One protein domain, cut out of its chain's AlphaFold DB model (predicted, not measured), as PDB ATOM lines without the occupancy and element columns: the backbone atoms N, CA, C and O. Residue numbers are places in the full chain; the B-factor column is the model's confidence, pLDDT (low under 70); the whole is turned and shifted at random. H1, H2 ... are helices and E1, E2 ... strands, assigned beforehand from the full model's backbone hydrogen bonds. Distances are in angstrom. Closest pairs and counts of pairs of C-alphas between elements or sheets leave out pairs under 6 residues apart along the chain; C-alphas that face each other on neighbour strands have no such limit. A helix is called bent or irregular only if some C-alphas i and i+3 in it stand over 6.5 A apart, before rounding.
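AT A GLANCE: This is residues 51 to 203 of the 254 residues of the protein "ULP_PROTEASE domain-containing protein" of Malus baccata (UniProt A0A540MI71). A strongly twisted four-stranded sheet, E1 E2 E3 E6, is covered on one face by the long helix H2, which runs on past the sheet toward H3 and H4. H1 lies between this sheet and a second, two-stranded hairpin, E4 and E5, packing on E1 with one part and on E4 with another. The 153 printed residues include four named helices and six named strands, in the order H1 E1 E2 E3 H2 H3 E4 E5 H4 E6; the class is mixed, helices and strands. The larger sheet has the order E1, E2, E3, E6 and is mixed; the smaller is antiparallel. The whole is compact, with a radius of gyration of the C-alphas of 16.9 A and spans of 54 by 38 by 22 A.

IN THESE COORDINATES: H1, residues 60 to 76, begins at C-alpha 60 (115.711, 120.007, 131.515) and is 23.8 A long. It is irregular, with C-alphas 69 and 72 7.6 A apart, and has a kink of 57 degrees near residue 70. E1 is residues 79 to 86, 22.1 A; E2 is 91 to 98, 22.8 A; E3 is 103 to 107. H2, residues 120 to 141, is 32.1 A long and begins at C-alpha 120 (112.825, 135.223, 144.255). H3 is 143 to 149, E4 151 to 158, 21.3 A, E5 161 to 168, 22.2 A, and H4 171 to 182, 17.2 A. E6, residues 189 to 191, ends at C-alpha 191 (123.430, 138.410, 141.496).

HOW THE PARTS SIT: E1, E2 and E3 form a meander, each strand the antiparallel neighbour of the one before; N 82 and O 95 are 2.8 A apart, and N 96 and O 105 2.8 A. E6 is parallel to E3, with N 190 and O 104 at 3.0 A. H1 and H2 on one face of this sheet make two layers. H2 has a height over the sheet of 10.3 A; its closest C-alpha pair with E2 is Leu 95 and Ala 125, 6.5 A. H1 touches H2 with residues 60 to 67 alone, closest C-alphas Thr 60 and Lys 131, 6.5 A, only just about perpendicular at 72 degrees. The closest C-alphas of H1 and E4 are Ile 65 and His 155, 5.4 A. In the hairpin E4 and E5, N 154 and O 165 are 2.9 A apart. H4 touches H1, closest C-alphas Arg 75 and Phe 176, 6.0 A, about perpendicular at 88 degrees. H3 and H4 only just touch, with 3 pairs of C-alphas within 8 A, the closest Ile 143 and Leu 177, 6.3 A. Every O i to N i+4 pair is within hydrogen-bond range in H3; the counts are 11 of 13 in H1, 17 of 18 in H2 and 7 of 8 in H4.

THE WHOLE: The C-alphas farthest apart, Asn 148 and Asn 201, are 55.6 A apart. The printed part has no cut. The link from E3 to H2, 12 residues, is long. Mean pLDDT of the printed part is 83.2; residues 51 to 57, 111 to 118 and 194 to 202 are under 70.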
ATOM      1  N   GLN A  51     108.299 134.382 122.348       55.88
ATOM      2  CA  GLN A  51     108.276 133.373 121.287       55.88
ATOM      3  C   GLN A  51     108.967 132.082 121.726       55.88
ATOM      4  O   GLN A  51     108.297 131.066 121.754       55.88
ATOM      5  N   ASP A  52     110.190 132.123 122.271       55.34
ATOM      6  CA  ASP A  52     110.864 130.919 122.804       55.34
ATOM      7  C   ASP A  52     111.861 131.252 123.923       55.34
ATOM      8  O   ASP A  52     113.072 131.062 123.811       55.34
ATOM      9  N   ILE A  53     111.368 131.811 125.029       57.66
ATOM     10  CA  ILE A  53     112.222 132.139 126.178       57.66
ATOM     11  C   ILE A  53     112.332 130.935 127.121       57.66
ATOM     12  O   ILE A  53     111.375 130.168 127.305       57.66
ATOM     13  N   VAL A  54     113.519 130.772 127.714       61.41
ATOM     14  CA  VAL A  54     113.760 129.817 128.789       61.41
ATOM     15  C   VAL A  54     112.944 130.236 130.010       61.41
ATOM     16  O   VAL A  54     113.084 131.330 130.542       61.41
ATOM     17  N   ASP A  55     112.063 129.347 130.432       64.81
ATOM     18  CA  ASP A  55     111.196 129.496 131.594       64.81
ATOM     19  C   ASP A  55     111.718 128.559 132.688       64.81
ATOM     20  O   ASP A  55     112.208 127.466 132.381       64.81
ATOM     21  N   GLU A  56     111.662 128.962 133.957       60.25
ATOM     22  CA  GLU A  56     112.117 128.131 135.075       60.25
ATOM     23  C   GLU A  56     111.423 126.761 135.121       60.25
ATOM     24  O   GLU A  56     112.046 125.747 135.477       60.25
ATOM     25  N   SER A  57     110.155 126.729 134.703       61.62
ATOM     26  CA  SER A  57     109.315 125.538 134.632       61.62
ATOM     27  C   SER A  57     109.655 124.641 133.441       61.62
ATOM     28  O   SER A  57     109.227 123.482 133.406       61.62
ATOM     29  N   ASN A  58     110.474 125.116 132.489       70.25
ATOM     30  CA  ASN A  58     110.908 124.291 131.373       70.25
ATOM     31  C   ASN A  58     111.619 123.039 131.895       70.25
ATOM     32  O   ASN A  58     112.530 123.085 132.739       70.25
ATOM     33  N   SER A  59     111.222 121.897 131.332       74.75
ATOM     34  CA  SER A  59     111.923 120.643 131.558       74.75
ATOM     35  C   SER A  59     113.392 120.792 131.160       74.75
ATOM     36  O   SER A  59     113.733 121.538 130.237       74.75
ATOM     37  N   THR A  60     114.275 120.057 131.837       80.44
ATOM     38  CA  THR A  60     115.711 120.007 131.515       80.44
ATOM     39  C   THR A  60     115.946 119.793 130.021       80.44
ATOM     40  O   THR A  60     116.787 120.442 129.410       80.44
ATOM     41  N   VAL A  61     115.118 118.955 129.403       79.88
ATOM     42  CA  VAL A  61     115.202 118.646 127.981       79.88
ATOM     43  C   VAL A  61     114.885 119.859 127.092       79.88
ATOM     44  O   VAL A  61     115.588 120.080 126.114       79.88
ATOM     45  N   ARG A  62     113.896 120.700 127.433       81.06
ATOM     46  CA  ARG A  62     113.623 121.942 126.678       81.06
ATOM     47  C   ARG A  62     114.786 122.934 126.760       81.06
ATOM     48  O   ARG A  62     115.080 123.611 125.780       81.06
ATOM     49  N   ILE A  63     115.474 122.990 127.900       82.44
ATOM     50  CA  ILE A  63     116.693 123.802 128.048       82.44
ATOM     51  C   ILE A  63     117.819 123.255 127.172       82.44
ATOM     52  O   ILE A  63     118.544 124.037 126.568       82.44
ATOM     53  N   TYR A  64     117.944 121.933 127.045       85.12
ATOM     54  CA  TYR A  64     118.954 121.331 126.172       85.12
ATOM     55  C   TYR A  64     118.698 121.663 124.707       85.12
ATOM     56  O   TYR A  64     119.637 122.028 124.016       85.12
ATOM     57  N   ILE A  65     117.438 121.635 124.262       83.56
ATOM     58  CA  ILE A  65     117.059 122.067 122.906       83.56
ATOM     59  C   ILE A  65     117.505 123.515 122.673       83.56
ATOM     60  O   ILE A  65     118.181 123.801 121.690       83.56
ATOM     61  N   TYR A  66     117.209 124.417 123.612       81.56
ATOM     62  CA  TYR A  66     117.637 125.815 123.518       81.56
ATOM     63  C   TYR A  66     119.168 125.964 123.471       81.56
ATOM     64  O   TYR A  66     119.700 126.702 122.645       81.56
ATOM     65  N   LEU A  67     119.899 125.236 124.320       83.69
ATOM     66  CA  LEU A  67     121.364 125.247 124.319       83.69
ATOM     67  C   LEU A  67     121.945 124.693 123.018       83.69
ATOM     68  O   LEU A  67     122.911 125.256 122.511       83.69
ATOM     69  N   GLU A  68     121.356 123.629 122.473       85.69
ATOM     70  CA  GLU A  68     121.768 122.992 121.221       85.69
ATOM     71  C   GLU A  68     121.668 123.954 120.026       85.69
ATOM     72  O   GLU A  68     122.556 123.957 119.172       85.69
ATOM     73  N   LEU A  69     120.664 124.840 120.017       80.94
ATOM     74  CA  LEU A  69     120.536 125.930 119.039       80.94
ATOM     75  C   LEU A  69     121.604 127.020 119.219       80.94
ATOM     76  O   LEU A  69     122.006 127.681 118.262       80.94
ATOM     77  N   LEU A  70     122.092 127.208 120.445       81.56
ATOM     78  CA  LEU A  70     123.052 128.255 120.783       81.56
ATOM     79  C   LEU A  70     124.514 127.794 120.797       81.56
ATOM     80  O   LEU A  70     125.383 128.649 120.952       81.56
ATOM     81  N   LEU A  71     124.837 126.507 120.615       82.69
ATOM     82  CA  LEU A  71     126.208 125.981 120.801       82.69
ATOM     83  C   LEU A  71     127.264 126.745 120.002       82.69
ATOM     84  O   LEU A  71     128.323 127.095 120.530       82.69
ATOM     85  N   LYS A  72     126.954 127.055 118.740       82.00
ATOM     86  CA  LYS A  72     127.827 127.859 117.884       82.00
ATOM     87  C   LYS A  72     128.087 129.236 118.495       82.00
ATOM     88  O   LYS A  72     129.233 129.665 118.603       82.00
ATOM     89  N   LYS A  73     127.028 129.905 118.963       81.56
ATOM     90  CA  LYS A  73     127.118 131.222 119.603       81.56
ATOM     91  C   LYS A  73     127.859 131.158 120.935       81.56
ATOM     92  O   LYS A  73     128.679 132.034 121.191       81.56
ATOM     93  N   VAL A  74     127.642 130.109 121.727       84.19
ATOM     94  CA  VAL A  74     128.355 129.851 122.985       84.19
ATOM     95  C   VAL A  74     129.858 129.739 122.749       84.19
ATOM     96  O   VAL A  74     130.636 130.318 123.505       84.19
ATOM     97  N   ARG A  75     130.283 129.045 121.686       87.75
ATOM     98  CA  ARG A  75     131.696 128.955 121.293       87.75
ATOM     99  C   ARG A  75     132.246 130.323 120.884       87.75
ATOM    100  O   ARG A  75     133.270 130.746 121.412       87.75
ATOM    101  N   GLU A  76     131.559 131.008 119.974       86.88
ATOM    102  CA  GLU A  76     132.069 132.197 119.272       86.88
ATOM    103  C   GLU A  76     132.060 133.489 120.097       86.88
ATOM    104  O   GLU A  76     132.879 134.363 119.842       86.88
ATOM    105  N   ASN A  77     131.158 133.631 121.072       87.38
ATOM    106  CA  ASN A  77     130.922 134.912 121.749       87.38
ATOM    107  C   ASN A  77     131.332 134.850 123.211       87.38
ATOM    108  O   ASN A  77     130.960 133.904 123.898       87.38
ATOM    109  N   ASP A  78     132.049 135.859 123.700       88.25
ATOM    110  CA  ASP A  78     132.480 135.957 125.101       88.25
ATOM    111  C   ASP A  78     131.326 136.111 126.089       88.25
ATOM    112  O   ASP A  78     131.393 135.597 127.211       88.25
ATOM    113  N   TYR A  79     130.257 136.766 125.639       89.88
ATOM    114  CA  TYR A  79     129.002 136.892 126.358       89.88
ATOM    115  C   TYR A  79     127.941 135.988 125.737       89.88
ATOM    116  O   TYR A  79     127.722 136.009 124.525       89.88
ATOM    117  N   VAL A  80     127.248 135.227 126.582       89.94
ATOM    118  CA  VAL A  80     126.066 134.455 126.189       89.94
ATOM    119  C   VAL A  80     124.900 134.865 127.074       89.94
ATOM    120  O   VAL A  80     125.014 134.871 128.300       89.94
ATOM    121  N   PHE A  81     123.787 135.216 126.440       89.44
ATOM    122  CA  PHE A  81     122.625 135.824 127.074       89.44
ATOM    123  C   PHE A  81     121.468 134.825 127.137       89.44
ATOM    124  O   PHE A  81     121.065 134.275 126.116       89.44
ATOM    125  N   PHE A  82     120.926 134.622 128.334       89.38
ATOM    126  CA  PHE A  82     119.813 133.721 128.616       89.38
ATOM    127  C   PHE A  82     118.677 134.529 129.248       89.38
ATOM    128  O   PHE A  82     118.682 134.736 130.467       89.38
ATOM    129  N   PRO A  83     117.727 135.052 128.453       88.94
ATOM    130  CA  PRO A  83     116.545 135.691 129.015       88.94
ATOM    131  C   PRO A  83     115.744 134.659 129.817       88.94
ATOM    132  O   PRO A  83     115.587 133.517 129.380       88.94
ATOM    133  N   ILE A  84     115.248 135.066 130.983       87.81
ATOM    134  CA  ILE A  84     114.396 134.259 131.858       87.81
ATOM    135  C   ILE A  84     113.045 134.954 131.960       87.81
ATOM    136  O   ILE A  84     112.980 136.146 132.270       87.81
ATOM    137  N   ASN A  85     111.975 134.216 131.685       85.25
ATOM    138  CA  ASN A  85     110.609 134.704 131.836       85.25
ATOM    139  C   ASN A  85     109.980 134.143 133.109       85.25
ATOM    140  O   ASN A  85     109.752 132.941 133.176       85.25
ATOM    141  N   HIS A  86     109.628 135.016 134.048       83.25
ATOM    142  CA  HIS A  86     108.946 134.649 135.283       83.25
ATOM    143  C   HIS A  86     107.443 134.867 135.124       83.25
ATOM    144  O   HIS A  86     106.925 135.953 135.410       83.25
ATOM    145  N   PHE A  87     106.735 133.829 134.673       73.44
ATOM    146  CA  PHE A  87     105.332 133.925 134.252       73.44
ATOM    147  C   PHE A  87     104.418 134.499 135.342       73.44
ATOM    148  O   PHE A  87     103.683 135.457 135.109       73.44
ATOM    149  N   ASN A  88     104.524 133.974 136.565       71.50
ATOM    150  CA  ASN A  88     103.704 134.421 137.695       71.50
ATOM    151  C   ASN A  88     103.976 135.879 138.091       71.50
ATOM    152  O   ASN A  88     103.111 136.536 138.664       71.50
ATOM    153  N   GLY A  89     105.180 136.377 137.805       70.75
ATOM    154  CA  GLY A  89     105.588 137.745 138.102       70.75
ATOM    155  C   GLY A  89     105.399 138.718 136.942       70.75
ATOM    156  O   GLY A  89     105.660 139.900 137.140       70.75
ATOM    157  N   MET A  90     104.997 138.241 135.753       80.56
ATOM    158  CA  MET A  90     104.968 139.025 134.508       80.56
ATOM    159  C   MET A  90     106.265 139.827 134.308       80.56
ATOM    160  O   MET A  90     106.246 141.016 133.983       80.56
ATOM    161  N   HIS A  91     107.404 139.179 134.565       85.88
ATOM    162  CA  HIS A  91     108.702 139.840 134.652       85.88
ATOM    163  C   HIS A  91     109.774 139.089 133.874       85.88
ATOM    164  O   HIS A  91     109.802 137.861 133.861       85.88
ATOM    165  N   TYR A  92     110.692 139.844 133.278       87.69
ATOM    166  CA  TYR A  92     111.860 139.297 132.604       87.69
ATOM    167  C   TYR A  92     113.119 139.614 133.398       87.69
ATOM    168  O   TYR A  92     113.339 140.755 133.805       87.69
ATOM    169  N   THR A  93     113.971 138.608 133.564       89.94
ATOM    170  CA  THR A  93     115.347 138.787 134.029       89.94
ATOM    171  C   THR A  93     116.323 138.214 133.009       89.94
ATOM    172  O   THR A  93     115.921 137.621 132.005       89.94
ATOM    173  N   LEU A  94     117.619 138.429 133.216       91.25
ATOM    174  CA  LEU A  94     118.644 137.989 132.280       91.25
ATOM    175  C   LEU A  94     119.780 137.302 133.025       91.25
ATOM    176  O   LEU A  94     120.411 137.887 133.901       91.25
ATOM    177  N   LEU A  95     120.061 136.063 132.643       92.62
ATOM    178  CA  LEU A  95     121.251 135.340 133.061       92.62
ATOM    179  C   LEU A  95     122.321 135.479 131.972       92.62
ATOM    180  O   LEU A  95     122.057 135.255 130.794       92.62
ATOM    181  N   VAL A  96     123.533 135.868 132.356       92.25
ATOM    182  CA  VAL A  96     124.634 136.134 131.425       92.25
ATOM    183  C   VAL A  96     125.841 135.295 131.803       92.25
ATOM    184  O   VAL A  96     126.333 135.396 132.924       92.25
ATOM    185  N   LEU A  97     126.349 134.508 130.860       91.62
ATOM    186  CA  LEU A  97     127.668 133.891 130.961       91.62
ATOM    187  C   LEU A  97     128.705 134.862 130.400       91.62
ATOM    188  O   LEU A  97     128.649 135.187 129.216       91.62
ATOM    189  N   ASN A  98     129.661 135.289 131.227       90.88
ATOM    190  CA  ASN A  98     130.833 136.041 130.788       90.88
ATOM    191  C   ASN A  98     132.075 135.143 130.861       90.88
ATOM    192  O   ASN A  98     132.667 134.968 131.934       90.88
ATOM    193  N   LYS A  99     132.490 134.611 129.707       88.19
ATOM    194  CA  LYS A  99     133.629 133.690 129.598       88.19
ATOM    195  C   LYS A  99     134.976 134.349 129.896       88.19
ATOM    196  O   LYS A  99     135.857 133.667 130.402       88.19
ATOM    197  N   GLN A 100     135.130 135.647 129.622       87.56
ATOM    198  CA  GLN A 100     136.380 136.370 129.892       87.56
ATOM    199  C   GLN A 100     136.630 136.508 131.393       87.56
ATOM    200  O   GLN A 100     137.742 136.299 131.867       87.56
ATOM    201  N   SER A 101     135.585 136.856 132.147       87.56
ATOM    202  CA  SER A 101     135.699 136.995 133.602       87.56
ATOM    203  C   SER A 101     135.622 135.657 134.340       87.56
ATOM    204  O   SER A 101     136.134 135.553 135.452       87.56
ATOM    205  N   GLY A 102     134.971 134.652 133.745       89.75
ATOM    206  CA  GLY A 102     134.734 133.351 134.367       89.75
ATOM    207  C   GLY A 102     133.626 133.354 135.424       89.75
ATOM    208  O   GLY A 102     133.733 132.647 136.424       89.75
ATOM    209  N   TRP A 103     132.573 134.156 135.234       92.12
ATOM    210  CA  TRP A 103     131.422 134.218 136.146       92.12
ATOM    211  C   TRP A 103     130.116 134.289 135.360       92.12
ATOM    212  O   TRP A 103     130.058 134.816 134.244       92.12
ATOM    213  N   TRP A 104     129.056 133.804 135.995       94.00
ATOM    214  CA  TRP A 104     127.686 134.080 135.598       94.00
ATOM    215  C   TRP A 104     127.143 135.277 136.372       94.00
ATOM    216  O   TRP A 104     127.386 135.422 137.573       94.00
ATOM    217  N   GLU A 105     126.371 136.115 135.694       92.38
ATOM    218  CA  GLU A 105     125.737 137.296 136.269       92.38
ATOM    219  C   GLU A 105     124.233 137.255 136.010       92.38
ATOM    220  O   GLU A 105     123.800 137.125 134.866       92.38
ATOM    221  N   HIS A 106     123.435 137.383 137.068       92.12
ATOM    222  CA  HIS A 106     121.986 137.552 136.955       92.12
ATOM    223  C   HIS A 106     121.606 139.026 137.072       92.12
ATOM    224  O   HIS A 106     122.033 139.709 138.001       92.12
ATOM    225  N   TYR A 107     120.811 139.510 136.126       89.06
ATOM    226  CA  TYR A 107     120.322 140.879 136.047       89.06
ATOM    227  C   TYR A 107     118.818 140.890 136.285       89.06
ATOM    228  O   TYR A 107     118.058 140.299 135.520       89.06
ATOM    229  N   ASN A 108     118.397 141.607 137.322       87.19
ATOM    230  CA  ASN A 108     116.997 141.807 137.657       87.19
ATOM    231  C   ASN A 108     116.714 143.300 137.831       87.19
ATOM    232  O   ASN A 108     117.211 143.937 138.757       87.19
ATOM    233  N   THR A 109     115.874 143.854 136.959       83.38
ATOM    234  CA  THR A 109     115.545 145.284 136.963       83.38
ATOM    235  C   THR A 109     114.438 145.669 137.936       83.38
ATOM    236  O   THR A 109     114.087 146.839 138.028       83.38
ATOM    237  N   LEU A 110     113.888 144.721 138.693       77.56
ATOM    238  CA  LEU A 110     112.987 144.997 139.816       77.56
ATOM    239  C   LEU A 110     113.689 144.901 141.176       77.56
ATOM    240  O   LEU A 110     113.085 145.234 142.196       77.56
ATOM    241  N   GLN A 111     114.951 144.459 141.220       69.50
ATOM    242  CA  GLN A 111     115.657 144.276 142.482       69.50
ATOM    243  C   GLN A 111     115.925 145.632 143.145       69.50
ATOM    244  O   GLN A 111     116.664 146.474 142.626       69.50
ATOM    245  N   THR A 112     115.332 145.853 144.321       59.47
ATOM    246  CA  THR A 112     115.600 147.057 145.107       59.47
ATOM    247  C   THR A 112     116.752 146.844 146.082       59.47
ATOM    248  O   THR A 112     116.846 145.802 146.728       59.47
ATOM    249  N   LYS A 113     117.611 147.863 146.260       55.06
ATOM    250  CA  LYS A 113     118.695 147.853 147.268       55.06
ATOM    251  C   LYS A 113     118.189 147.632 148.703       55.06
ATOM    252  O   LYS A 113     118.992 147.378 149.588       55.06
ATOM    253  N   LEU A 114     116.884 147.758 148.941       49.59
ATOM    254  CA  LEU A 114     116.246 147.589 150.246       49.59
ATOM    255  C   LEU A 114     115.790 146.145 150.508       49.59
ATOM    256  O   LEU A 114     115.533 145.806 151.658       49.59
ATOM    257  N   ASN A 115     115.724 145.288 149.481       52.53
ATOM    258  CA  ASN A 115     115.205 143.921 149.585       52.53
ATOM    259  C   ASN A 115     116.280 142.870 149.242       52.53
ATOM    260  O   ASN A 115     116.068 141.947 148.461       52.53
ATOM    261  N   ILE A 116     117.475 143.053 149.817       54.56
ATOM    262  CA  ILE A 116     118.691 142.265 149.535       54.56
ATOM    263  C   ILE A 116     118.549 140.799 149.985       54.56
ATOM    264  O   ILE A 116     119.273 139.927 149.510       54.56
ATOM    265  N   TYR A 117     117.635 140.510 150.913       55.88
ATOM    266  CA  TYR A 117     117.654 139.247 151.646       55.88
ATOM    267  C   TYR A 117     117.003 138.067 150.914       55.88
ATOM    268  O   TYR A 117     117.410 136.939 151.179       55.88
ATOM    269  N   VAL A 118     116.070 138.287 149.975       64.62
ATOM    270  CA  VAL A 118     115.510 137.220 149.121       64.62
ATOM    271  C   VAL A 118     115.037 137.819 147.788       64.62
ATOM    272  O   VAL A 118     113.947 138.381 147.716       64.62
ATOM    273  N   ASP A 119     115.839 137.706 146.725       76.44
ATOM    274  CA  ASP A 119     115.355 137.937 145.356       76.44
ATOM    275  C   ASP A 119     114.772 136.617 144.814       76.44
ATOM    276  O   ASP A 119     115.548 135.710 144.494       76.44
ATOM    277  N   PRO A 120     113.436 136.469 144.715       79.44
ATOM    278  CA  PRO A 120     112.825 135.223 144.255       79.44
ATOM    279  C   PRO A 120     113.248 134.862 142.824       79.44
ATOM    280  O   PRO A 120     113.368 133.683 142.501       79.44
ATOM    281  N   TYR A 121     113.555 135.858 141.989       86.19
ATOM    282  CA  TYR A 121     113.980 135.641 140.609       86.19
ATOM    283  C   TYR A 121     115.426 135.137 140.518       86.19
ATOM    284  O   TYR A 121     115.789 134.445 139.565       86.19
ATOM    285  N   PHE A 122     116.256 135.433 141.526       87.56
ATOM    286  CA  PHE A 122     117.620 134.909 141.593       87.56
ATOM    287  C   PHE A 122     117.641 133.406 141.896       87.56
ATOM    288  O   PHE A 122     118.499 132.689 141.381       87.56
ATOM    289  N   GLU A 123     116.684 132.895 142.675       87.06
ATOM    290  CA  GLU A 123     116.553 131.449 142.900       87.06
ATOM    291  C   GLU A 123     116.206 130.695 141.609       87.06
ATOM    292  O   GLU A 123     116.736 129.613 141.352       87.06
ATOM    293  N   ASP A 124     115.380 131.280 140.743       87.62
ATOM    294  CA  ASP A 124     115.094 130.709 139.426       87.62
ATOM    295  C   ASP A 124     116.314 130.761 138.500       87.62
ATOM    296  O   ASP A 124     116.628 129.774 137.826       87.62
ATOM    297  N   ALA A 125     117.080 131.856 138.544       90.25
ATOM    298  CA  ALA A 125     118.352 131.954 137.834       90.25
ATOM    299  C   ALA A 125     119.368 130.897 138.300       90.25
ATOM    300  O   ALA A 125     120.047 130.304 137.461       90.25
ATOM    301  N   LYS A 126     119.435 130.591 139.606       91.06
ATOM    302  CA  LYS A 126     120.258 129.491 140.142       91.06
ATOM    303  C   LYS A 126     119.837 128.140 139.574       91.06
ATOM    304  O   LYS A 126     120.691 127.378 139.131       91.06
ATOM    305  N   LYS A 127     118.534 127.837 139.545       89.69
ATOM    306  CA  LYS A 127     118.034 126.573 138.972       89.69
ATOM    307  C   LYS A 127     118.421 126.448 137.501       89.69
ATOM    308  O   LYS A 127     118.858 125.379 137.076       89.69
ATOM    309  N   LEU A 128     118.272 127.521 136.723       90.12
ATOM    310  CA  LEU A 128     118.656 127.517 135.314       90.12
ATOM    311  C   LEU A 128     120.173 127.357 135.138       90.12
ATOM    312  O   LEU A 128     120.609 126.533 134.337       90.12
ATOM    313  N   HIS A 129     120.971 128.091 135.916       92.00
ATOM    314  CA  HIS A 129     122.431 127.976 135.929       92.00
ATOM    315  C   HIS A 129     122.894 126.546 136.213       92.00
ATOM    316  O   HIS A 129     123.746 126.042 135.482       92.00
ATOM    317  N   VAL A 130     122.292 125.861 137.191       91.56
ATOM    318  CA  VAL A 130     122.578 124.446 137.482       91.56
ATOM    319  C   VAL A 130     122.248 123.567 136.278       91.56
ATOM    320  O   VAL A 130     123.119 122.838 135.813       91.56
ATOM    321  N   LYS A 131     121.047 123.689 135.695       90.69
ATOM    322  CA  LYS A 131     120.643 122.884 134.523       90.69
ATOM    323  C   LYS A 131     121.589 123.073 133.324       90.69
ATOM    324  O   LYS A 131     121.910 122.104 132.639       90.69
ATOM    325  N   ILE A 132     122.039 124.304 133.060       90.31
ATOM    326  CA  ILE A 132     122.995 124.594 131.977       90.31
ATOM    327  C   ILE A 132     124.392 124.048 132.316       90.31
ATOM    328  O   ILE A 132     125.059 123.466 131.460       90.31
ATOM    329  N   SER A 133     124.833 124.204 133.564       90.88
ATOM    330  CA  SER A 133     126.131 123.696 134.021       90.88
ATOM    331  C   SER A 133     126.191 122.169 133.942       90.88
ATOM    332  O   SER A 133     127.170 121.619 133.435       90.88
ATOM    333  N   ASP A 134     125.116 121.487 134.338       90.62
ATOM    334  CA  ASP A 134     124.970 120.035 134.229       90.62
ATOM    335  C   ASP A 134     125.009 119.569 132.771       90.62
ATOM    336  O   ASP A 134     125.668 118.573 132.462       90.62
ATOM    337  N   TYR A 135     124.378 120.311 131.851       90.31
ATOM    338  CA  TYR A 135     124.484 120.040 130.416       90.31
ATOM    339  C   TYR A 135     125.937 120.094 129.943       90.31
ATOM    340  O   TYR A 135     126.420 119.150 129.312       90.31
ATOM    341  N   PHE A 136     126.654 121.178 130.259       91.31
ATOM    342  CA  PHE A 136     128.047 121.323 129.846       91.31
ATOM    343  C   PHE A 136     128.943 120.253 130.463       91.31
ATOM    344  O   PHE A 136     129.791 119.705 129.762       91.31
ATOM    345  N   LYS A 137     128.727 119.903 131.734       91.50
ATOM    346  CA  LYS A 137     129.451 118.828 132.415       91.50
ATOM    347  C   LYS A 137     129.215 117.476 131.748       91.50
ATOM    348  O   LYS A 137     130.169 116.828 131.330       91.50
ATOM    349  N   HIS A 138     127.955 117.102 131.533       90.31
ATOM    350  CA  HIS A 138     127.594 115.862 130.845       90.31
ATOM    351  C   HIS A 138     128.174 115.795 129.421       90.31
ATOM    352  O   HIS A 138     128.687 114.759 128.981       90.31
ATOM    353  N   MET A 139     128.118 116.906 128.682       90.81
ATOM    354  CA  MET A 139     128.725 116.996 127.356       90.81
ATOM    355  C   MET A 139     130.240 116.823 127.430       90.81
ATOM    356  O   MET A 139     130.782 116.066 126.628       90.81
ATOM    357  N   LYS A 140     130.898 117.447 128.412       92.75
ATOM    358  CA  LYS A 140     132.345 117.379 128.625       92.75
ATOM    359  C   LYS A 140     132.821 115.968 128.972       92.75
ATOM    360  O   LYS A 140     133.752 115.473 128.337       92.75
ATOM    361  N   ASP A 141     132.125 115.294 129.882       92.81
ATOM    362  CA  ASP A 141     132.430 113.925 130.317       92.81
ATOM    363  C   ASP A 141     132.304 112.905 129.172       92.81
ATOM    364  O   ASP A 141     132.961 111.864 129.164       92.81
ATOM    365  N   SER A 142     131.488 113.215 128.159       93.94
ATOM    366  CA  SER A 142     131.227 112.333 127.019       93.94
ATOM    367  C   SER A 142     131.958 112.715 125.722       93.94
ATOM    368  O   SER A 142     131.767 112.030 124.713       93.94
ATOM    369  N   ILE A 143     132.830 113.740 125.727       95.19
ATOM    370  CA  ILE A 143     133.545 114.232 124.528       95.19
ATOM    371  C   ILE A 143     134.295 113.106 123.813       95.19
ATOM    372  O   ILE A 143     134.089 112.902 122.617       95.19
ATOM    373  N   SER A 144     135.152 112.364 124.525       95.25
ATOM    374  CA  SER A 144     136.006 111.334 123.914       95.25
ATOM    375  C   SER A 144     135.182 110.273 123.191       95.25
ATOM    376  O   SER A 144     135.494 109.902 122.063       95.25
ATOM    377  N   ARG A 145     134.082 109.836 123.816       96.25
ATOM    378  CA  ARG A 145     133.155 108.871 123.221       96.25
ATOM    379  C   ARG A 145     132.497 109.439 121.963       96.25
ATOM    380  O   ARG A 145     132.560 108.800 120.922       96.25
ATOM    381  N   LYS A 146     131.926 110.648 122.036       95.62
ATOM    382  CA  LYS A 146     131.247 111.303 120.901       95.62
ATOM    383  C   LYS A 146     132.177 111.496 119.703       95.62
ATOM    384  O   LYS A 146     131.774 111.237 118.573       95.62
ATOM    385  N   LEU A 147     133.419 111.924 119.946       95.25
ATOM    386  CA  LEU A 147     134.424 112.107 118.895       95.25
ATOM    387  C   LEU A 147     134.821 110.774 118.242       95.25
ATOM    388  O   LEU A 147     134.904 110.720 117.016       95.25
ATOM    389  N   ASN A 148     135.007 109.712 119.034       95.94
ATOM    390  CA  ASN A 148     135.361 108.380 118.532       95.94
ATOM    391  C   ASN A 148     134.218 107.729 117.741       95.94
ATOM    392  O   ASN A 148     134.437 107.184 116.665       95.94
ATOM    393  N   GLU A 149     132.993 107.803 118.265       96.38
ATOM    394  CA  GLU A 149     131.786 107.250 117.631       96.38
ATOM    395  C   GLU A 149     131.266 108.130 116.488       96.38
ATOM    396  O   GLU A 149     130.322 107.754 115.795       96.38
ATOM    397  N   ASN A 150     131.851 109.316 116.302       96.50
ATOM    398  CA  ASN A 150     131.431 110.312 115.330       96.50
ATOM    399  C   ASN A 150     129.930 110.667 115.409       96.50
ATOM    400  O   ASN A 150     129.288 110.940 114.391       96.50
ATOM    401  N   SER A 151     129.354 110.657 116.613       95.88
ATOM    402  CA  SER A 151     127.915 110.836 116.794       95.88
ATOM    403  C   SER A 151     127.540 111.660 118.025       95.88
ATOM    404  O   SER A 151     128.268 111.743 119.020       95.88
ATOM    405  N   ILE A 152     126.375 112.303 117.954       94.19
ATOM    406  CA  ILE A 152     125.801 113.128 119.014       94.19
ATOM    407  C   ILE A 152     124.286 112.943 119.067       94.19
ATOM    408  O   ILE A 152     123.600 113.006 118.050       94.19
ATOM    409  N   CYS A 153     123.754 112.720 120.267       91.25
ATOM    410  CA  CYS A 153     122.317 112.803 120.495       91.25
ATOM    411  C   CYS A 153     121.919 114.277 120.584       91.25
ATOM    412  O   CYS A 153     122.503 114.996 121.397       91.25
ATOM    413  N   LYS A 154     120.940 114.689 119.781       89.31
ATOM    414  CA  LYS A 154     120.301 116.007 119.849       89.31
ATOM    415  C   LYS A 154     118.812 115.856 120.120       89.31
ATOM    416  O   LYS A 154     118.221 114.804 119.848       89.31
ATOM    417  N   HIS A 155     118.222 116.903 120.661       88.06
ATOM    418  CA  HIS A 155     116.825 116.978 121.032       88.06
ATOM    419  C   HIS A 155     116.121 117.947 120.087       88.06
ATOM    420  O   HIS A 155     116.598 119.050 119.841       88.06
ATOM    421  N   ILE A 156     114.962 117.549 119.570       83.94
ATOM    422  CA  ILE A 156     114.119 118.428 118.759       83.94
ATOM    423  C   ILE A 156     112.693 118.434 119.302       83.94
ATOM    424  O   ILE A 156     112.189 117.410 119.774       83.94
ATOM    425  N   MET A 157     112.039 119.589 119.218       81.31
ATOM    426  CA  MET A 157     110.603 119.708 119.458       81.31
ATOM    427  C   MET A 157     109.854 119.394 118.164       81.31
ATOM    428  O   MET A 157     110.094 120.024 117.138       81.31
ATOM    429  N   LYS A 158     108.916 118.444 118.207       80.44
ATOM    430  CA  LYS A 158     107.967 118.198 117.115       80.44
ATOM    431  C   LYS A 158     106.579 117.954 117.696       80.44
ATOM    432  O   LYS A 158     106.403 117.035 118.490       80.44
ATOM    433  N   SER A 159     105.602 118.777 117.306       78.19
ATOM    434  CA  SER A 159     104.210 118.675 117.781       78.19
ATOM    435  C   SER A 159     104.113 118.576 119.315       78.19
ATOM    436  O   SER A 159     103.519 117.638 119.846       78.19
ATOM    437  N   ASP A 160     104.790 119.491 120.016       75.19
ATOM    438  CA  ASP A 160     104.912 119.558 121.485       75.19
ATOM    439  C   ASP A 160     105.576 118.366 122.189       75.19
ATOM    440  O   ASP A 160     105.677 118.339 123.419       75.19
ATOM    441  N   LYS A 161     106.107 117.403 121.434       80.00
ATOM    442  CA  LYS A 161     106.858 116.270 121.970       80.00
ATOM    443  C   LYS A 161     108.343 116.455 121.723       80.00
ATOM    444  O   LYS A 161     108.759 116.923 120.662       80.00
ATOM    445  N   VAL A 162     109.145 116.048 122.703       83.44
ATOM    446  CA  VAL A 162     110.587 115.961 122.500       83.44
ATOM    447  C   VAL A 162     110.928 114.643 121.824       83.44
ATOM    448  O   VAL A 162     110.545 113.575 122.300       83.44
ATOM    449  N   HIS A 163     111.711 114.729 120.756       84.69
ATOM    450  CA  HIS A 163     112.365 113.593 120.132       84.69
ATOM    451  C   HIS A 163     113.873 113.684 120.360       84.69
ATOM    452  O   HIS A 163     114.481 114.716 120.084       84.69
ATOM    453  N   THR A 164     114.474 112.593 120.830       90.19
ATOM    454  CA  THR A 164     115.931 112.436 120.878       90.19
ATOM    455  C   THR A 164     116.369 111.665 119.644       90.19
ATOM    456  O   THR A 164     115.889 110.559 119.396       90.19
ATOM    457  N   LEU A 165     117.278 112.246 118.868       91.19
ATOM    458  CA  LEU A 165     117.771 111.679 117.619       91.19
ATOM    459  C   LEU A 165     119.296 111.613 117.644       91.19
ATOM    460  O   LEU A 165     119.958 112.485 118.208       91.19
ATOM    461  N   LEU A 166     119.849 110.569 117.032       94.00
ATOM    462  CA  LEU A 166     121.288 110.402 116.870       94.00
ATOM    463  C   LEU A 166     121.720 111.008 115.533       94.00
ATOM    464  O   LEU A 166     121.226 110.604 114.483       94.00
ATOM    465  N   TYR A 167     122.656 111.950 115.577       93.00
ATOM    466  CA  TYR A 167     123.225 112.607 114.405       93.00
ATOM    467  C   TYR A 167     124.713 112.309 114.282       93.00
ATOM    468  O   TYR A 167     125.411 112.159 115.285       93.00
ATOM    469  N   THR A 168     125.215 112.299 113.048       96.62
ATOM    470  CA  THR A 168     126.653 112.408 112.780       96.62
ATOM    471  C   THR A 168     127.148 113.786 113.216       96.62
ATOM    472  O   THR A 168     126.447 114.779 113.015       96.62
ATOM    473  N   LEU A 169     128.351 113.870 113.790       94.88
ATOM    474  CA  LEU A 169     128.924 115.158 114.189       94.88
ATOM    475  C   LEU A 169     129.111 116.090 112.984       94.88
ATOM    476  O   LEU A 169     129.872 115.781 112.061       94.88
ATOM    477  N   SER A 170     128.475 117.261 113.036       92.94
ATOM    478  CA  SER A 170     128.761 118.364 112.118       92.94
ATOM    479  C   SER A 170     130.110 119.021 112.439       92.94
ATOM    480  O   SER A 170     130.729 118.753 113.474       92.94
ATOM    481  N   HIS A 171     130.582 119.906 111.556       91.69
ATOM    482  CA  HIS A 171     131.772 120.718 111.829       91.69
ATOM    483  C   HIS A 171     131.596 121.569 113.098       91.69
ATOM    484  O   HIS A 171     132.456 121.534 113.976       91.69
ATOM    485  N   ASP A 172     130.451 122.244 113.244       90.31
ATOM    486  CA  ASP A 172     130.171 123.075 114.418       90.31
ATOM    487  C   ASP A 172     130.101 122.254 115.715       90.31
ATOM    488  O   ASP A 172     130.603 122.712 116.743       90.31
ATOM    489  N   ASP A 173     129.583 121.020 115.666       92.31
ATOM    490  CA  ASP A 173     129.583 120.122 116.829       92.31
ATOM    491  C   ASP A 173     131.008 119.774 117.267       92.31
ATOM    492  O   ASP A 173     131.320 119.809 118.457       92.31
ATOM    493  N   ARG A 174     131.899 119.451 116.321       93.69
ATOM    494  CA  ARG A 174     133.297 119.114 116.635       93.69
ATOM    495  C   ARG A 174     134.023 120.289 117.264       93.69
ATOM    496  O   ARG A 174     134.657 120.123 118.300       93.69
ATOM    497  N   GLU A 175     133.905 121.458 116.654       93.44
ATOM    498  CA  GLU A 175     134.524 122.683 117.145       93.44
ATOM    499  C   GLU A 175     133.996 123.057 118.538       93.44
ATOM    500  O   GLU A 175     134.773 123.402 119.427       93.44
ATOM    501  N   PHE A 176     132.685 122.920 118.774       92.62
ATOM    502  CA  PHE A 176     132.106 123.109 120.103       92.62
ATOM    503  C   PHE A 176     132.676 122.112 121.125       92.62
ATOM    504  O   PHE A 176     133.087 122.519 122.210       92.62
ATOM    505  N   LEU A 177     132.750 120.817 120.793       93.94
ATOM    506  CA  LEU A 177     133.311 119.797 121.689       93.94
ATOM    507  C   LEU A 177     134.795 120.056 121.991       93.94
ATOM    508  O   LEU A 177     135.227 119.885 123.131       93.94
ATOM    509  N   MET A 178     135.576 120.492 121.000       93.06
ATOM    510  CA  MET A 178     136.988 120.843 121.181       93.06
ATOM    511  C   MET A 178     137.157 122.060 122.094       93.06
ATOM    512  O   MET A 178     137.976 122.021 123.014       93.06
ATOM    513  N   TRP A 179     136.338 123.096 121.905       92.50
ATOM    514  CA  TRP A 179     136.286 124.253 122.800       92.50
ATOM    515  C   TRP A 179     135.898 123.851 124.233       92.50
ATOM    516  O   TRP A 179     136.571 124.226 125.197       92.50
ATOM    517  N   LEU A 180     134.857 123.029 124.385       92.31
ATOM    518  CA  LEU A 180     134.360 122.568 125.684       92.31
ATOM    519  C   LEU A 180     135.409 121.738 126.439       92.31
ATOM    520  O   LEU A 180     135.518 121.823 127.664       92.31
ATOM    521  N   ARG A 181     136.220 120.960 125.710       92.19
ATOM    522  CA  ARG A 181     137.324 120.172 126.272       92.19
ATOM    523  C   ARG A 181     138.332 121.048 127.015       92.19
ATOM    524  O   ARG A 181     138.825 120.644 128.066       92.19
ATOM    525  N   GLN A 182     138.628 122.224 126.468       89.00
ATOM    526  CA  GLN A 182     139.651 123.146 126.972       89.00
ATOM    527  C   GLN A 182     139.096 124.171 127.970       89.00
ATOM    528  O   GLN A 182     139.850 124.738 128.755       89.00
ATOM    529  N   THR A 183     137.783 124.391 127.966       85.25
ATOM    530  CA  THR A 183     137.141 125.449 128.751       85.25
ATOM    531  C   THR A 183     136.687 124.946 130.118       85.25
ATOM    532  O   THR A 183     136.138 123.847 130.236       85.25
ATOM    533  N   ASN A 184     136.881 125.745 131.169       81.00
ATOM    534  CA  ASN A 184     136.181 125.521 132.432       81.00
ATOM    535  C   ASN A 184     134.736 126.016 132.293       81.00
ATOM    536  O   ASN A 184     134.516 127.127 131.839       81.00
ATOM    537  N   VAL A 185     133.756 125.190 132.645       76.00
ATOM    538  CA  VAL A 185     132.325 125.535 132.555       76.00
ATOM    539  C   VAL A 185     131.664 125.638 133.925       76.00
ATOM    540  O   VAL A 185     130.518 126.066 134.020       76.00
ATOM    541  N   GLU A 186     132.398 125.316 134.991       84.19
ATOM    542  CA  GLU A 186     131.939 125.401 136.379       84.19
ATOM    543  C   GLU A 186     132.134 126.822 136.925       84.19
ATOM    544  O   GLU A 186     132.745 127.048 137.969       84.19
ATOM    545  N   TYR A 187     131.651 127.812 136.174       90.00
ATOM    546  CA  TYR A 187     131.752 129.199 136.595       90.00
ATOM    547  C   TYR A 187     130.733 129.505 137.706       90.00
ATOM    548  O   TYR A 187     129.558 129.140 137.582       90.00
ATOM    549  N   PRO A 188     131.145 130.202 138.775       92.81
ATOM    550  CA  PRO A 188     130.254 130.649 139.843       92.81
ATOM    551  C   PRO A 188     129.211 131.670 139.360       92.81
ATOM    552  O   PRO A 188     129.477 132.488 138.478       92.81
ATOM    553  N   LEU A 189     128.032 131.647 139.989       93.94
ATOM    554  CA  LEU A 189     126.929 132.582 139.750       93.94
ATOM    555  C   LEU A 189     126.865 133.658 140.835       93.94
ATOM    556  O   LEU A 189     126.905 133.353 142.027       93.94
ATOM    557  N   LYS A 190     126.682 134.915 140.421       90.88
ATOM    558  CA  LYS A 190     126.395 136.046 141.312       90.88
ATOM    559  C   LYS A 190     125.185 136.847 140.834       90.88
ATOM    560  O   LYS A 190     124.957 137.005 139.633       90.88
ATOM    561  N   ALA A 191     124.436 137.396 141.785       85.50
ATOM    562  CA  ALA A 191     123.430 138.410 141.496       85.50
ATOM    563  C   ALA A 191     124.130 139.736 141.179       85.50
ATOM    564  O   ALA A 191     125.051 140.149 141.895       85.50
ATOM    565  N   ASN A 192     123.701 140.423 140.124       81.38
ATOM    566  CA  ASN A 192     124.167 141.768 139.848       81.38
ATOM    567  C   ASN A 192     123.358 142.774 140.676       81.38
ATOM    568  O   ASN A 192     122.385 143.358 140.217       81.38
ATOM    569  N   ILE A 193     123.833 143.023 141.895       71.50
ATOM    570  CA  ILE A 193     123.252 144.002 142.831       71.50
ATOM    571  C   ILE A 193     123.414 145.464 142.382       71.50
ATOM    572  O   ILE A 193     122.884 146.378 143.012       71.50
ATOM    573  N   SER A 194     124.200 145.692 141.328       67.12
ATOM    574  CA  SER A 194     124.366 146.999 140.689       67.12
ATOM    575  C   SER A 194     123.465 147.150 139.460       67.12
ATOM    576  O   SER A 194     123.538 148.183 138.801       67.12
ATOM    577  N   CYS A 195     122.636 146.145 139.145       66.12
ATOM    578  CA  CYS A 195     121.640 146.204 138.082       66.12
ATOM    579  C   CYS A 195     120.565 147.241 138.416       66.12
ATOM    580  O   CYS A 195     120.224 147.476 139.577       66.12
ATOM    581  N   LEU A 196     120.063 147.909 137.383       65.19
ATOM    582  CA  LEU A 196     119.311 149.145 137.567       65.19
ATOM    583  C   LEU A 196     117.859 148.820 137.734       65.19
ATOM    584  O   LEU A 196     117.350 147.896 137.104       65.19
ATOM    585  N   GLN A 197     117.182 149.658 138.497       67.56
ATOM    586  CA  GLN A 197     115.751 149.535 138.627       67.56
ATOM    587  C   GLN A 197     115.073 150.132 137.400       67.56
ATOM    588  O   GLN A 197     115.353 151.268 137.009       67.56
ATOM    589  N   GLN A 198     114.173 149.368 136.791       62.62
ATOM    590  CA  GLN A 198     113.168 149.943 135.910       62.62
ATOM    591  C   GLN A 198     112.270 150.867 136.737       62.62
ATOM    592  O   GLN A 198     112.024 150.615 137.920       62.62
ATOM    593  N   PHE A 199     111.773 151.945 136.131       59.56
ATOM    594  CA  PHE A 199     110.798 152.787 136.816       59.56
ATOM    595  C   PHE A 199     109.536 151.962 137.154       59.56
ATOM    596  O   PHE A 199     109.153 151.104 136.355       59.56
ATOM    597  N   PRO A 200     108.855 152.227 138.289       51.88
ATOM    598  CA  PRO A 200     107.820 151.348 138.857       51.88
ATOM    599  C   PRO A 200     106.585 151.062 137.985       51.88
ATOM    600  O   PRO A 200     105.742 150.274 138.388       51.88
ATOM    601  N   ASN A 201     106.453 151.703 136.820       51.72
ATOM    602  CA  ASN A 201     105.234 151.721 136.011       51.72
ATOM    603  C   ASN A 201     105.432 151.285 134.552       51.72
ATOM    604  O   ASN A 201     104.616 151.643 133.707       51.72
ATOM    605  N   ILE A 202     106.505 150.557 134.220       61.91
ATOM    606  CA  ILE A 202     106.822 150.296 132.811       61.91
ATOM    607  C   ILE A 202     106.910 148.805 132.492       61.91
ATOM    608  O   ILE A 202     107.646 148.060 133.135       61.91
ATOM    609  N   TYR A 203     106.222 148.397 131.420       73.94
ATOM    610  CA  TYR A 203     106.344 147.100 130.741       73.94
ATOM    611  C   TYR A 203     107.699 146.924 130.016       73.94
ATOM    612  O   TYR A 203     107.808 146.231 129.002       73.94
TER     613      TYR A 203